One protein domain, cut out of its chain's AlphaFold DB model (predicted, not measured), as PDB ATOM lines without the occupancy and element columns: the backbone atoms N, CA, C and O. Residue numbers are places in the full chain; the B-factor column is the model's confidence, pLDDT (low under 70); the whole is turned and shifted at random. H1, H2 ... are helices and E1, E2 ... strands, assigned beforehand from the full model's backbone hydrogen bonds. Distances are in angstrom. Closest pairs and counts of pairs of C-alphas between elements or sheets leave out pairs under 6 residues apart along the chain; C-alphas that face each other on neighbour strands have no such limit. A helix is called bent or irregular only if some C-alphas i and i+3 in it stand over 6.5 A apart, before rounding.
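AT A GLANCE: This is residues 9 to 51, 173 to 178 and 306 to 352 of the 371 residues of the protein "Iwr1 domain-containing protein" of Exophiala mesophila (UniProt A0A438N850). One six-stranded sheet is curled like part of a small barrel and nearly closed, with E4, E1 and E5 in one leaf, E2 and E6 in the facing leaf, and E3 as the hinge between them. The short end helix H1 only grazes the sheet, close to the edge strands E4 and E6, while residues 319 to 327 of the long link from E5 to E6 stick out. The printed part has 96 residues, with six named strands and then one named helix along the chain; the sheet runs E4 E1 E5 E3 E2 E6 and is mixed. The class is mixed, helices and strands. The whole is compact and rounded, with a radius of gyration of the C-alphas of 14.4 A and spans of 37 by 36 by 25 A.

HOW THE PARTS SIT: The strand E1, residues 9 to 15, is antiparallel to E5, residues 306 to 315, at 148 degrees, with N 12 and O 309 2.8 A apart. On its other side E1 is parallel to the edge strand E4, residues 173 to 177, with N 175 and O 11 2.8 A apart. E2, residues 23 to 28, and E3, residues 41 to 45, form a hairpin, with N 24 and O 43 2.9 A apart. E3 is also antiparallel to E5, with N 314 and O 42 2.8 A apart. E6, residues 333 to 338, is the other edge strand, parallel to E2 at 26 degrees, with N 27 and O 336 2.8 A apart. The strongly twisted sheet is a folded sheet, bent back on itself into two leaves that face each other: E4, E1 and E5 face E2 and E6, with E3 as the hinge. The closest C-alphas of E4 and E6 are those of Phe 175 and Leu 336, 7.5 A apart, while E1 and E6 are apart. H1, residues 343 to 352, only grazes the sheet with its residues 343 to 350; its closest C-alphas to E4 are those of Tyr 349 and Ala 173, 6.3 A apart. In H1, 5 of 6 O i to N i+4 pairs are within hydrogen-bond range.

IN THESE COORDINATES: E1 begins at C-alpha 9, (-45.695, 13.203, 36.141), and is 19.9 A long. E2 measures 16.8 A, E3 13.2 A and E4 13.6 A. E5, the longest strand, measures 28.9 A and ends at C-alpha 315, (-35.697, 10.202, 28.786). E6 measures 16.7 A, and H1, 14.4 A long, ends at C-alpha 352, (-53.987, 5.778, 34.805).

THE WHOLE: The C-alphas farthest apart are those of Pro 32 and Ile 51, 44.4 A. Residues 52 to 172 and 179 to 305 are not printed; the gaps between C-alphas across these cuts are 26.2 A and 14.4 A. The links E2 to E3 and E5 to E6 are long. Mean pLDDT of the printed part is 75.5, with residues 29 to 39, 48 to 51 and 316 to 331 under 70.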
ATOM      1  N   ARG A   9     -45.675  12.180  35.097       88.62
ATOM      2  CA  ARG A   9     -45.695  13.203  36.141       88.62
ATOM      3  C   ARG A   9     -45.741  12.590  37.530       88.62
ATOM      4  O   ARG A   9     -46.505  11.669  37.801       88.62
ATOM      5  N   ILE A  10     -44.963  13.174  38.431       90.56
ATOM      6  CA  ILE A  10     -44.989  12.863  39.862       90.56
ATOM      7  C   ILE A  10     -45.047  14.154  40.675       90.56
ATOM      8  O   ILE A  10     -44.714  15.232  40.176       90.56
ATOM      9  N   SER A  11     -45.448  14.037  41.935       91.31
ATOM     10  CA  SER A  11     -45.511  15.143  42.883       91.31
ATOM     11  C   SER A  11     -44.609  14.867  44.084       91.31
ATOM     12  O   SER A  11     -44.502  13.727  44.529       91.31
ATOM     13  N   ILE A  12     -43.970  15.893  44.638       91.62
ATOM     14  CA  ILE A  12     -43.311  15.827  45.946       91.62
ATOM     15  C   ILE A  12     -44.027  16.772  46.896       91.62
ATOM     16  O   ILE A  12     -44.116  17.968  46.625       91.62
ATOM     17  N   LYS A  13     -44.487  16.243  48.032       91.19
ATOM     18  CA  LYS A  13     -44.951  17.043  49.168       91.19
ATOM     19  C   LYS A  13     -43.756  17.308  50.086       91.19
ATOM     20  O   LYS A  13     -43.221  16.373  50.681       91.19
ATOM     21  N   ARG A  14     -43.358  18.574  50.212       89.31
ATOM     22  CA  ARG A  14     -42.261  19.032  51.087       89.31
ATOM     23  C   ARG A  14     -42.694  20.215  51.941       89.31
ATOM     24  O   ARG A  14     -43.707  20.843  51.632       89.31
ATOM     25  N   ARG A  15     -41.931  20.551  52.980       86.56
ATOM     26  CA  ARG A  15     -42.172  21.795  53.732       86.56
ATOM     27  C   ARG A  15     -41.663  23.001  52.940       86.56
ATOM     28  O   ARG A  15     -40.729  22.877  52.145       86.56
ATOM     29  N   ARG A  16     -42.269  24.173  53.116       84.50
ATOM     30  CA  ARG A  16     -41.938  25.392  52.364       84.50
ATOM     31  C   ARG A  16     -40.490  25.828  52.590       84.50
ATOM     32  O   ARG A  16     -39.844  26.272  51.643       84.50
ATOM     33  N   GLU A  17     -39.994  25.669  53.812       85.81
ATOM     34  CA  GLU A  17     -38.622  25.957  54.237       85.81
ATOM     35  C   GLU A  17     -37.589  24.927  53.762       85.81
ATOM     36  O   GLU A  17     -36.390  25.190  53.808       85.81
ATOM     37  N   GLU A  18     -38.042  23.756  53.322       86.00
ATOM     38  CA  GLU A  18     -37.176  22.691  52.841       86.00
ATOM     39  C   GLU A  18     -36.739  22.983  51.405       86.00
ATOM     40  O   GLU A  18     -37.561  23.326  50.558       86.00
ATOM     41  N   GLU A  19     -35.450  22.850  51.105       88.00
ATOM     42  CA  GLU A  19     -34.947  23.129  49.761       88.00
ATOM     43  C   GLU A  19     -35.610  22.197  48.732       88.00
ATOM     44  O   GLU A  19     -35.875  21.034  49.034       88.00
ATOM     45  N   PRO A  20     -35.931  22.652  47.517       88.69
ATOM     46  CA  PRO A  20     -36.479  21.769  46.501       88.69
ATOM     47  C   PRO A  20     -35.385  20.967  45.794       88.69
ATOM     48  O   PRO A  20     -34.271  21.445  45.576       88.69
ATOM     49  N   VAL A  21     -35.712  19.738  45.397       89.00
ATOM     50  CA  VAL A  21     -34.816  18.905  44.586       89.00
ATOM     51  C   VAL A  21     -34.960  19.309  43.122       89.00
ATOM     52  O   VAL A  21     -36.020  19.747  42.680       89.00
ATOM     53  N   ASP A  22     -33.886  19.224  42.347       87.94
ATOM     54  CA  ASP A  22     -33.936  19.554  40.922       87.94
ATOM     55  C   ASP A  22     -34.125  18.311  40.060       87.94
ATOM     56  O   ASP A  22     -34.883  18.339  39.087       87.94
ATOM     57  N   THR A  23     -33.451  17.223  40.436       88.19
ATOM     58  CA  THR A  23     -33.431  15.971  39.679       88.19
ATOM     59  C   THR A  23     -33.653  14.776  40.599       88.19
ATOM     60  O   THR A  23     -32.980  14.633  41.619       88.19
ATOM     61  N   LEU A  24     -34.579  13.895  40.221       89.62
ATOM     62  CA  LEU A  24     -34.914  12.690  40.972       89.62
ATOM     63  C   LEU A  24     -34.687  11.432  40.138       89.62
ATOM     64  O   LEU A  24     -35.073  11.371  38.968       89.62
ATOM     65  N   TYR A  25     -34.135  10.406  40.776       88.19
ATOM     66  CA  TYR A  25     -33.938   9.082  40.189       88.19
ATOM     67  C   TYR A  25     -34.860   8.058  40.834       88.19
ATOM     68  O   TYR A  25     -35.083   8.113  42.039       88.19
ATOM     69  N   LEU A  26     -35.374   7.112  40.050       88.19
ATOM     70  CA  LEU A  26     -36.268   6.074  40.555       88.19
ATOM     71  C   LEU A  26     -35.499   4.804  40.948       88.19
ATOM     72  O   LEU A  26     -34.822   4.215  40.105       88.19
ATOM     73  N   GLU A  27     -35.644   4.377  42.204       84.38
ATOM     74  CA  GLU A  27     -35.110   3.142  42.787       84.38
ATOM     75  C   GLU A  27     -36.271   2.192  43.157       84.38
ATOM     76  O   GLU A  27     -37.111   2.507  44.002       84.38
ATOM     77  N   HIS A  28     -36.314   1.007  42.536       77.38
ATOM     78  CA  HIS A  28     -37.278  -0.052  42.870       77.38
ATOM     79  C   HIS A  28     -36.675  -1.047  43.871       77.38
ATOM     80  O   HIS A  28     -35.600  -1.598  43.619       77.38
ATOM     81  N   ALA A  29     -37.389  -1.358  44.958       65.31
ATOM     82  CA  ALA A  29     -36.920  -2.292  45.987       65.31
ATOM     83  C   ALA A  29     -36.794  -3.756  45.508       65.31
ATOM     84  O   ALA A  29     -35.965  -4.510  46.014       65.31
ATOM     85  N   THR A  30     -37.587  -4.172  44.519       57.69
ATOM     86  CA  THR A  30     -37.661  -5.560  44.017       57.69
ATOM     87  C   THR A  30     -36.599  -5.905  42.965       57.69
ATOM     88  O   THR A  30     -36.534  -7.030  42.466       57.69
ATOM     89  N   ALA A  31     -35.715  -4.964  42.635       56.75
ATOM     90  CA  ALA A  31     -34.667  -5.138  41.644       56.75
ATOM     91  C   ALA A  31     -33.440  -5.906  42.195       56.75
ATOM     92  O   ALA A  31     -32.715  -5.362  43.025       56.75
ATOM     93  N   PRO A  32     -33.091  -7.111  41.688       50.41
ATOM     94  CA  PRO A  32     -31.982  -7.914  42.230       50.41
ATOM     95  C   PRO A  32     -30.550  -7.356  42.052       50.41
ATOM     96  O   PRO A  32     -29.596  -8.070  42.344       50.41
ATOM     97  N   ASP A  33     -30.355  -6.115  41.582       45.94
ATOM     98  CA  ASP A  33     -29.018  -5.496  41.502       45.94
ATOM     99  C   ASP A  33     -29.094  -3.961  41.635       45.94
ATOM    100  O   ASP A  33     -29.504  -3.271  40.699       45.94
ATOM    101  N   GLN A  34     -28.689  -3.432  42.797       52.25
ATOM    102  CA  GLN A  34     -28.702  -1.996  43.126       52.25
ATOM    103  C   GLN A  34     -27.665  -1.173  42.340       52.25
ATOM    104  O   GLN A  34     -27.748   0.050  42.301       52.25
ATOM    105  N   LYS A  35     -26.669  -1.807  41.702       51.22
ATOM    106  CA  LYS A  35     -25.550  -1.089  41.056       51.22
ATOM    107  C   LYS A  35     -25.776  -0.738  39.582       51.22
ATOM    108  O   LYS A  35     -24.911  -0.103  38.985       51.22
ATOM    109  N   LYS A  36     -26.891  -1.162  38.978       47.16
ATOM    110  CA  LYS A  36     -27.111  -1.066  37.519       47.16
ATOM    111  C   LYS A  36     -28.478  -0.529  37.092       47.16
ATOM    112  O   LYS A  36     -28.828  -0.674  35.929       47.16
ATOM    113  N   ARG A  37     -29.267   0.054  37.999       52.78
ATOM    114  CA  ARG A  37     -30.656   0.448  37.692       52.78
ATOM    115  C   ARG A  37     -31.002   1.865  38.104       52.78
ATOM    116  O   ARG A  37     -32.094   2.112  38.599       52.78
ATOM    117  N   ILE A  38     -30.090   2.799  37.860       56.06
ATOM    118  CA  ILE A  38     -30.568   4.151  37.583       56.06
ATOM    119  C   ILE A  38     -31.400   3.998  36.309       56.06
ATOM    120  O   ILE A  38     -30.914   3.472  35.310       56.06
ATOM    121  N   THR A  39     -32.685   4.293  36.427       65.06
ATOM    122  CA  THR A  39     -33.657   4.229  35.339       65.06
ATOM    123  C   THR A  39     -33.134   5.014  34.131       65.06
ATOM    124  O   THR A  39     -32.438   6.012  34.293       65.06
ATOM    125  N   GLU A  40     -33.469   4.586  32.909       75.62
ATOM    126  CA  GLU A  40     -33.110   5.302  31.661       75.62
ATOM    127  C   GLU A  40     -33.782   6.684  31.554       75.62
ATOM    128  O   GLU A  40     -33.667   7.389  30.556       75.62
ATOM    129  N   PHE A  41     -34.529   7.074  32.579       82.25
ATOM    130  CA  PHE A  41     -35.183   8.352  32.715       82.25
ATOM    131  C   PHE A  41     -34.939   8.895  34.117       82.25
ATOM    132  O   PHE A  41     -34.718   8.158  35.077       82.25
ATOM    133  N   TYR A  42     -35.026  10.207  34.236       88.00
ATOM    134  CA  TYR A  42     -35.031  10.911  35.508       88.00
ATOM    135  C   TYR A  42     -36.216  11.867  35.527       88.00
ATOM    136  O   TYR A  42     -36.782  12.199  34.484       88.00
ATOM    137  N   PHE A  43     -36.597  12.318  36.713       89.62
ATOM    138  CA  PHE A  43     -37.632  13.328  36.858       89.62
ATOM    139  C   PHE A  43     -36.990  14.687  37.115       89.62
ATOM    140  O   PHE A  43     -36.183  14.830  38.034       89.62
ATOM    141  N   LYS A  44     -37.339  15.686  36.303       90.75
ATOM    142  CA  LYS A  44     -36.859  17.066  36.448       90.75
ATOM    143  C   LYS A  44     -37.961  17.936  37.034       90.75
ATOM    144  O   LYS A  44     -39.107  17.853  36.585       90.75
ATOM    145  N   ARG A  45     -37.619  18.780  38.014       89.94
ATOM    146  CA  ARG A  45     -38.587  19.710  38.608       89.94
ATOM    147  C   ARG A  45     -39.144  20.630  37.531       89.94
ATOM    148  O   ARG A  45     -38.384  21.290  36.815       89.94
ATOM    149  N   VAL A  46     -40.468  20.726  37.455       86.69
ATOM    150  CA  VAL A  46     -41.132  21.760  36.666       86.69
ATOM    151  C   VAL A  46     -40.959  23.065  37.429       86.69
ATOM    152  O   VAL A  46     -41.714  23.389  38.340       86.69
ATOM    153  N   ARG A  47     -39.906  23.812  37.095       79.25
ATOM    154  CA  ARG A  47     -39.834  25.218  37.476       79.25
ATOM    155  C   ARG A  47     -40.881  25.900  36.612       79.25
ATOM    156  O   ARG A  47     -40.701  25.982  35.398       79.25
ATOM    157  N   GLU A  48     -41.978  26.338  37.218       59.78
ATOM    158  CA  GLU A  48     -42.779  27.405  36.635       59.78
ATOM    159  C   GLU A  48     -41.810  28.569  36.424       59.78
ATOM    160  O   GLU A  48     -41.554  29.380  37.313       59.78
ATOM    161  N   TYR A  49     -41.198  28.636  35.240       42.88
ATOM    162  CA  TYR A  49     -40.857  29.927  34.698       42.88
ATOM    163  C   TYR A  49     -42.195  30.624  34.685       42.88
ATOM    164  O   TYR A  49     -43.068  30.287  33.883       42.88
ATOM    165  N   VAL A  50     -42.374  31.536  35.641       36.56
ATOM    166  CA  VAL A  50     -43.322  32.622  35.506       36.56
ATOM    167  C   VAL A  50     -43.221  32.985  34.036       36.56
ATOM    168  O   VAL A  50     -42.144  33.363  33.562       36.56
ATOM    169  N   ILE A  51     -44.308  32.801  33.292       37.62
ATOM    170  CA  ILE A  51     -44.496  33.501  32.032       37.62
ATOM    171  C   ILE A  51     -44.641  34.960  32.468       37.62
ATOM    172  O   ILE A  51     -45.714  35.551  32.451       37.62
ATOM    173  N   ALA A 173     -48.877  10.487  41.472       89.25
ATOM    174  CA  ALA A 173     -48.041   9.744  42.408       89.25
ATOM    175  C   ALA A 173     -47.238  10.741  43.252       89.25
ATOM    176  O   ALA A 173     -46.384  11.461  42.730       89.25
ATOM    177  N   THR A 174     -47.570  10.836  44.539       90.44
ATOM    178  CA  THR A 174     -46.999  11.858  45.415       90.44
ATOM    179  C   THR A 174     -46.037  11.220  46.395       90.44
ATOM    180  O   THR A 174     -46.382  10.255  47.074       90.44
ATOM    181  N   PHE A 175     -44.840  11.779  46.484       92.25
ATOM    182  CA  PHE A 175     -43.780  11.304  47.348       92.25
ATOM    183  C   PHE A 175     -43.531  12.277  48.498       92.25
ATOM    184  O   PHE A 175     -43.719  13.486  48.363       92.25
ATOM    185  N   ILE A 176     -43.098  11.739  49.633       91.12
ATOM    186  CA  ILE A 176     -42.730  12.501  50.831       91.12
ATOM    187  C   ILE A 176     -41.304  12.165  51.241       91.12
ATOM    188  O   ILE A 176     -40.881  11.010  51.142       91.12
ATOM    189  N   GLU A 177     -40.561  13.158  51.726       90.69
ATOM    190  CA  GLU A 177     -39.253  12.904  52.318       90.69
ATOM    191  C   GLU A 177     -39.426  12.154  53.635       90.69
ATOM    192  O   GLU A 177     -40.014  12.659  54.595       90.69
ATOM    193  N   ARG A 178     -38.897  10.932  53.692       82.31
ATOM    194  CA  ARG A 178     -38.821  10.183  54.941       82.31
ATOM    195  C   ARG A 178     -37.399  10.304  55.446       82.31
ATOM    196  O   ARG A 178     -36.529   9.521  55.068       82.31
ATOM    197  N   TYR A 306     -46.882  23.081  53.816       87.38
ATOM    198  CA  TYR A 306     -46.471  22.160  52.765       87.38
ATOM    199  C   TYR A 306     -46.671  22.759  51.375       87.38
ATOM    200  O   TYR A 306     -47.664  23.419  51.078       87.38
ATOM    201  N   VAL A 307     -45.722  22.478  50.489       87.88
ATOM    202  CA  VAL A 307     -45.820  22.776  49.063       87.88
ATOM    203  C   VAL A 307     -45.725  21.484  48.266       87.88
ATOM    204  O   VAL A 307     -44.998  20.556  48.632       87.88
ATOM    205  N   PHE A 308     -46.490  21.428  47.179       89.19
ATOM    206  CA  PHE A 308     -46.488  20.315  46.240       89.19
ATOM    207  C   PHE A 308     -45.742  20.732  44.984       89.19
ATOM    208  O   PHE A 308     -46.119  21.688  44.311       89.19
ATOM    209  N   GLU A 309     -44.684  20.005  44.666       88.94
ATOM    210  CA  GLU A 309     -43.871  20.260  43.488       88.94
ATOM    211  C   GLU A 309     -44.097  19.187  42.447       88.94
ATOM    212  O   GLU A 309     -44.037  18.002  42.756       88.94
ATOM    213  N   THR A 310     -44.309  19.599  41.201       90.75
ATOM    214  CA  THR A 310     -44.498  18.662  40.094       90.75
ATOM    215  C   THR A 310     -43.176  18.420  39.377       90.75
ATOM    216  O   THR A 310     -42.441  19.360  39.065       90.75
ATOM    217  N   TYR A 311     -42.892  17.158  39.077       91.38
ATOM    218  CA  TYR A 311     -41.739  16.748  38.286       91.38
ATOM    219  C   TYR A 311     -42.207  15.981  37.057       91.38
ATOM    220  O   TYR A 311     -43.193  15.245  37.114       91.38
ATOM    221  N   ILE A 312     -41.485  16.160  35.953       90.25
ATOM    222  CA  ILE A 312     -41.761  15.503  34.674       90.25
ATOM    223  C   ILE A 312     -40.666  14.507  34.338       90.25
ATOM    224  O   ILE A 312     -39.483  14.768  34.569       90.25
ATOM    225  N   ARG A 313     -41.065  13.372  33.776       88.75
ATOM    226  CA  ARG A 313     -40.155  12.350  33.284       88.75
ATOM    227  C   ARG A 313     -39.415  12.841  32.042       88.75
ATOM    228  O   ARG A 313     -40.027  13.301  31.084       88.75
ATOM    229  N   VAL A 314     -38.094  12.691  32.039       85.56
ATOM    230  CA  VAL A 314     -37.223  13.002  30.904       85.56
ATOM    231  C   VAL A 314     -36.404  11.764  30.558       85.56
ATOM    232  O   VAL A 314     -35.702  11.224  31.414       85.56
ATOM    233  N   LEU A 315     -36.500  11.310  29.306       82.81
ATOM    234  CA  LEU A 315     -35.697  10.202  28.786       82.81
ATOM    235  C   LEU A 315     -34.232  10.634  28.653       82.81
ATOM    236  O   LEU A 315     -33.929  11.705  28.121       82.81
ATOM    237  N   GLN A 316     -33.319   9.787  29.110       69.44
ATOM    238  CA  GLN A 316     -31.890   9.957  28.904       69.44
ATOM    239  C   GLN A 316     -31.583   9.618  27.442       69.44
ATOM    240  O   GLN A 316     -31.602   8.459  27.045       69.44
ATOM    241  N   SER A 317     -31.368  10.631  26.601       57.09
ATOM    242  CA  SER A 317     -31.010  10.398  25.199       57.09
ATOM    243  C   SER A 317     -29.652   9.683  25.103       57.09
ATOM    244  O   SER A 317     -28.697  10.081  25.768       57.09
ATOM    245  N   GLU A 318     -29.569   8.638  24.271       50.88
ATOM    246  CA  GLU A 318     -28.351   7.843  24.014       50.88
ATOM    247  C   GLU A 318     -27.223   8.647  23.340       50.88
ATOM    248  O   GLU A 318     -26.058   8.238  23.357       50.88
ATOM    249  N   ASP A 319     -27.544   9.818  22.785       43.75
ATOM    250  CA  ASP A 319     -26.562  10.794  22.333       43.75
ATOM    251  C   ASP A 319     -25.914  11.430  23.560       43.75
ATOM    252  O   ASP A 319     -26.412  12.417  24.092       43.75
ATOM    253  N   GLY A 320     -24.812  10.827  24.017       45.56
ATOM    254  CA  GLY A 320     -23.991  11.220  25.161       45.56
ATOM    255  C   GLY A 320     -23.380  12.621  25.086       45.56
ATOM    256  O   GLY A 320     -22.174  12.790  25.272       45.56
ATOM    257  N   ILE A 321     -24.205  13.649  24.902       43.47
ATOM    258  CA  ILE A 321     -23.992  14.937  25.536       43.47
ATOM    259  C   ILE A 321     -24.204  14.650  27.015       43.47
ATOM    260  O   ILE A 321     -25.312  14.711  27.546       43.47
ATOM    261  N   ALA A 322     -23.112  14.220  27.650       45.31
ATOM    262  CA  ALA A 322     -22.931  14.356  29.075       45.31
ATOM    263  C   ALA A 322     -23.578  15.681  29.467       45.31
ATOM    264  O   ALA A 322     -23.164  16.720  28.952       45.31
ATOM    265  N   MET A 323     -24.630  15.605  30.289       50.25
ATOM    266  CA  MET A 323     -25.143  16.742  31.045       50.25
ATOM    267  C   MET A 323     -23.949  17.621  31.367       50.25
ATOM    268  O   MET A 323     -23.006  17.106  31.978       50.25
ATOM    269  N   ASP A 324     -23.940  18.851  30.849       41.16
ATOM    270  CA  ASP A 324     -22.816  19.758  31.001       41.16
ATOM    271  C   ASP A 324     -22.414  19.724  32.478       41.16
ATOM    272  O   ASP A 324     -23.137  20.154  33.378       41.16
ATOM    273  N   LEU A 325     -21.255  19.108  32.709       46.66
ATOM    274  CA  LEU A 325     -20.730  18.711  34.007       46.66
ATOM    275  C   LEU A 325     -20.621  19.864  35.038       46.66
ATOM    276  O   LEU A 325     -20.505  19.545  36.222       46.66
ATOM    277  N   PRO A 326     -20.686  21.172  34.681       46.00
ATOM    278  CA  PRO A 326     -20.807  22.240  35.670       46.00
ATOM    279  C   PRO A 326     -22.158  22.302  36.399       46.00
ATOM    280  O   PRO A 326     -22.167  22.707  37.555       46.00
ATOM    281  N   GLU A 327     -23.284  21.901  35.789       45.19
ATOM    282  CA  GLU A 327     -24.613  22.034  36.428       45.19
ATOM    283  C   GLU A 327     -24.874  20.912  37.451       45.19
ATOM    284  O   GLU A 327     -25.615  21.093  38.413       45.19
ATOM    285  N   LEU A 328     -24.186  19.767  37.321       48.25
ATOM    286  CA  LEU A 328     -24.227  18.687  38.317       48.25
ATOM    287  C   LEU A 328     -23.523  19.035  39.635       48.25
ATOM    288  O   LEU A 328     -23.789  18.385  40.643       48.25
ATOM    289  N   ALA A 329     -22.609  20.008  39.644       50.81
ATOM    290  CA  ALA A 329     -21.911  20.400  40.867       50.81
ATOM    291  C   ALA A 329     -22.794  21.242  41.809       50.81
ATOM    292  O   ALA A 329     -22.487  21.329  42.997       50.81
ATOM    293  N   GLU A 330     -23.878  21.827  41.288       55.28
ATOM    294  CA  GLU A 330     -24.801  22.701  42.026       55.28
ATOM    295  C   GLU A 330     -26.230  22.141  42.116       55.28
ATOM    296  O   GLU A 330     -27.035  22.645  42.894       55.28
ATOM    297  N   ALA A 331     -26.573  21.107  41.342       65.38
ATOM    298  CA  ALA A 331     -27.923  20.558  41.335       65.38
ATOM    299  C   ALA A 331     -28.199  19.685  42.572       65.38
ATOM    300  O   ALA A 331     -27.445  18.774  42.915       65.38
ATOM    301  N   ASN A 332     -29.340  19.929  43.213       84.00
ATOM    302  CA  ASN A 332     -29.835  19.083  44.292       84.00
ATOM    303  C   ASN A 332     -30.450  17.806  43.712       84.00
ATOM    304  O   ASN A 332     -31.417  17.872  42.944       84.00
ATOM    305  N   PHE A 333     -29.916  16.644  44.100       86.50
ATOM    306  CA  PHE A 333     -30.391  15.331  43.654       86.50
ATOM    307  C   PHE A 333     -31.146  14.585  44.753       86.50
ATOM    308  O   PHE A 333     -30.777  14.628  45.929       86.50
ATOM    309  N   GLY A 334     -32.167  13.836  44.347       88.44
ATOM    310  CA  GLY A 334     -32.927  12.950  45.221       88.44
ATOM    311  C   GLY A 334     -33.194  11.588  44.592       88.44
ATOM    312  O   GLY A 334     -33.021  11.382  43.389       88.44
ATOM    313  N   VAL A 335     -33.616  10.644  45.424       89.62
ATOM    314  CA  VAL A 335     -33.969   9.280  45.028       89.62
ATOM    315  C   VAL A 335     -35.401   8.997  45.462       89.62
ATOM    316  O   VAL A 335     -35.746   9.144  46.632       89.62
ATOM    317  N   LEU A 336     -36.227   8.588  44.507       91.00
ATOM    318  CA  LEU A 336     -37.574   8.080  44.716       91.00
ATOM    319  C   LEU A 336     -37.466   6.592  45.019       91.00
ATOM    320  O   LEU A 336     -36.953   5.832  44.202       91.00
ATOM    321  N   VAL A 337     -37.939   6.185  46.185       89.75
ATOM    322  CA  VAL A 337     -37.916   4.803  46.648       89.75
ATOM    323  C   VAL A 337     -39.331   4.252  46.559       89.75
ATOM    324  O   VAL A 337     -40.253   4.781  47.185       89.75
ATOM    325  N   ILE A 338     -39.496   3.191  45.771       89.56
ATOM    326  CA  ILE A 338     -40.733   2.408  45.729       89.56
ATOM    327  C   ILE A 338     -40.479   1.102  46.465       89.56
ATOM    328  O   ILE A 338     -39.749   0.227  45.982       89.56
ATOM    329  N   ASP A 339     -41.090   0.987  47.640       89.12
ATOM    330  CA  ASP A 339     -41.053  -0.226  48.443       89.12
ATOM    331  C   ASP A 339     -41.894  -1.328  47.779       89.12
ATOM    332  O   ASP A 339     -42.817  -1.062  47.012       89.12
ATOM    333  N   GLN A 340     -41.596  -2.597  48.075       88.19
ATOM    334  CA  GLN A 340     -42.299  -3.737  47.464       88.19
ATOM    335  C   GLN A 340     -43.814  -3.694  47.705       88.19
ATOM    336  O   GLN A 340     -44.608  -4.141  46.885       88.19
ATOM    337  N   GLU A 341     -44.215  -3.152  48.848       86.94
ATOM    338  CA  GLU A 341     -45.616  -2.999  49.204       86.94
ATOM    339  C   GLU A 341     -46.317  -1.881  48.405       86.94
ATOM    340  O   GLU A 341     -47.540  -1.886  48.265       86.94
ATOM    341  N   ASP A 342     -45.551  -0.929  47.876       89.00
ATOM    342  CA  ASP A 342     -46.023   0.216  47.100       89.00
ATOM    343  C   ASP A 342     -45.996  -0.033  45.589       89.00
ATOM    344  O   ASP A 342     -46.526   0.774  44.829       89.00
ATOM    345  N   GLU A 343     -45.441  -1.160  45.142       87.25
ATOM    346  CA  GLU A 343     -45.353  -1.526  43.726       87.25
ATOM    347  C   GLU A 343     -46.746  -1.658  43.080       87.25
ATOM    348  O   GLU A 343     -46.989  -1.125  41.999       87.25
ATOM    349  N   ASP A 344     -47.706  -2.263  43.786       85.88
ATOM    350  CA  ASP A 344     -49.094  -2.375  43.321       85.88
ATOM    351  C   ASP A 344     -49.785  -1.008  43.196       85.88
ATOM    352  O   ASP A 344     -50.644  -0.811  42.336       85.88
ATOM    353  N   LEU A 345     -49.443  -0.059  44.076       87.19
ATOM    354  CA  LEU A 345     -49.975   1.302  44.027       87.19
ATOM    355  C   LEU A 345     -49.326   2.093  42.888       87.19
ATOM    356  O   LEU A 345     -50.019   2.794  42.157       87.19
ATOM    357  N   TRP A 346     -48.017   1.937  42.710       88.50
ATOM    358  CA  TRP A 346     -47.265   2.535  41.615       88.50
ATOM    359  C   TRP A 346     -47.795   2.114  40.245       88.50
ATOM    360  O   TRP A 346     -48.022   2.967  39.389       88.50
ATOM    361  N   ASN A 347     -48.063   0.821  40.058       85.88
ATOM    362  CA  ASN A 347     -48.592   0.295  38.800       85.88
ATOM    363  C   ASN A 347     -49.948   0.924  38.435       85.88
ATOM    364  O   ASN A 347     -50.176   1.250  37.277       85.88
ATOM    365  N   LYS A 348     -50.808   1.214  39.422       83.69
ATOM    366  CA  LYS A 348     -52.078   1.922  39.173       83.69
ATOM    367  C   LYS A 348     -51.869   3.324  38.612       83.69
ATOM    368  O   LYS A 348     -52.645   3.749  37.764       83.69
ATOM    369  N   TYR A 349     -50.845   4.039  39.082       85.62
ATOM    370  CA  TYR A 349     -50.532   5.373  38.573       85.62
ATOM    371  C   TYR A 349     -49.992   5.328  37.146       85.62
ATOM    372  O   TYR A 349     -50.375   6.162  36.332       85.62
ATOM    373  N   VAL A 350     -49.155   4.333  36.842       83.75
ATOM    374  CA  VAL A 350     -48.652   4.085  35.484       83.75
ATOM    375  C   VAL A 350     -49.800   3.835  34.510       83.75
ATOM    376  O   VAL A 350     -49.821   4.421  33.432       83.75
ATOM    377  N   ASP A 351     -50.756   2.993  34.900       77.62
ATOM    378  CA  ASP A 351     -51.873   2.627  34.033       77.62
ATOM    379  C   ASP A 351     -52.852   3.803  33.843       77.62
ATOM    380  O   ASP A 351     -53.360   4.004  32.745       77.62
ATOM    381  N   SER A 352     -53.063   4.634  34.875       70.31
ATOM    382  CA  SER A 352     -53.987   5.778  34.805       70.31
ATOM    383  C   SER A 352     -53.496   6.966  33.971       70.31
ATOM    384  O   SER A 352     -54.315   7.745  33.502       70.31
TER     385      SER A 352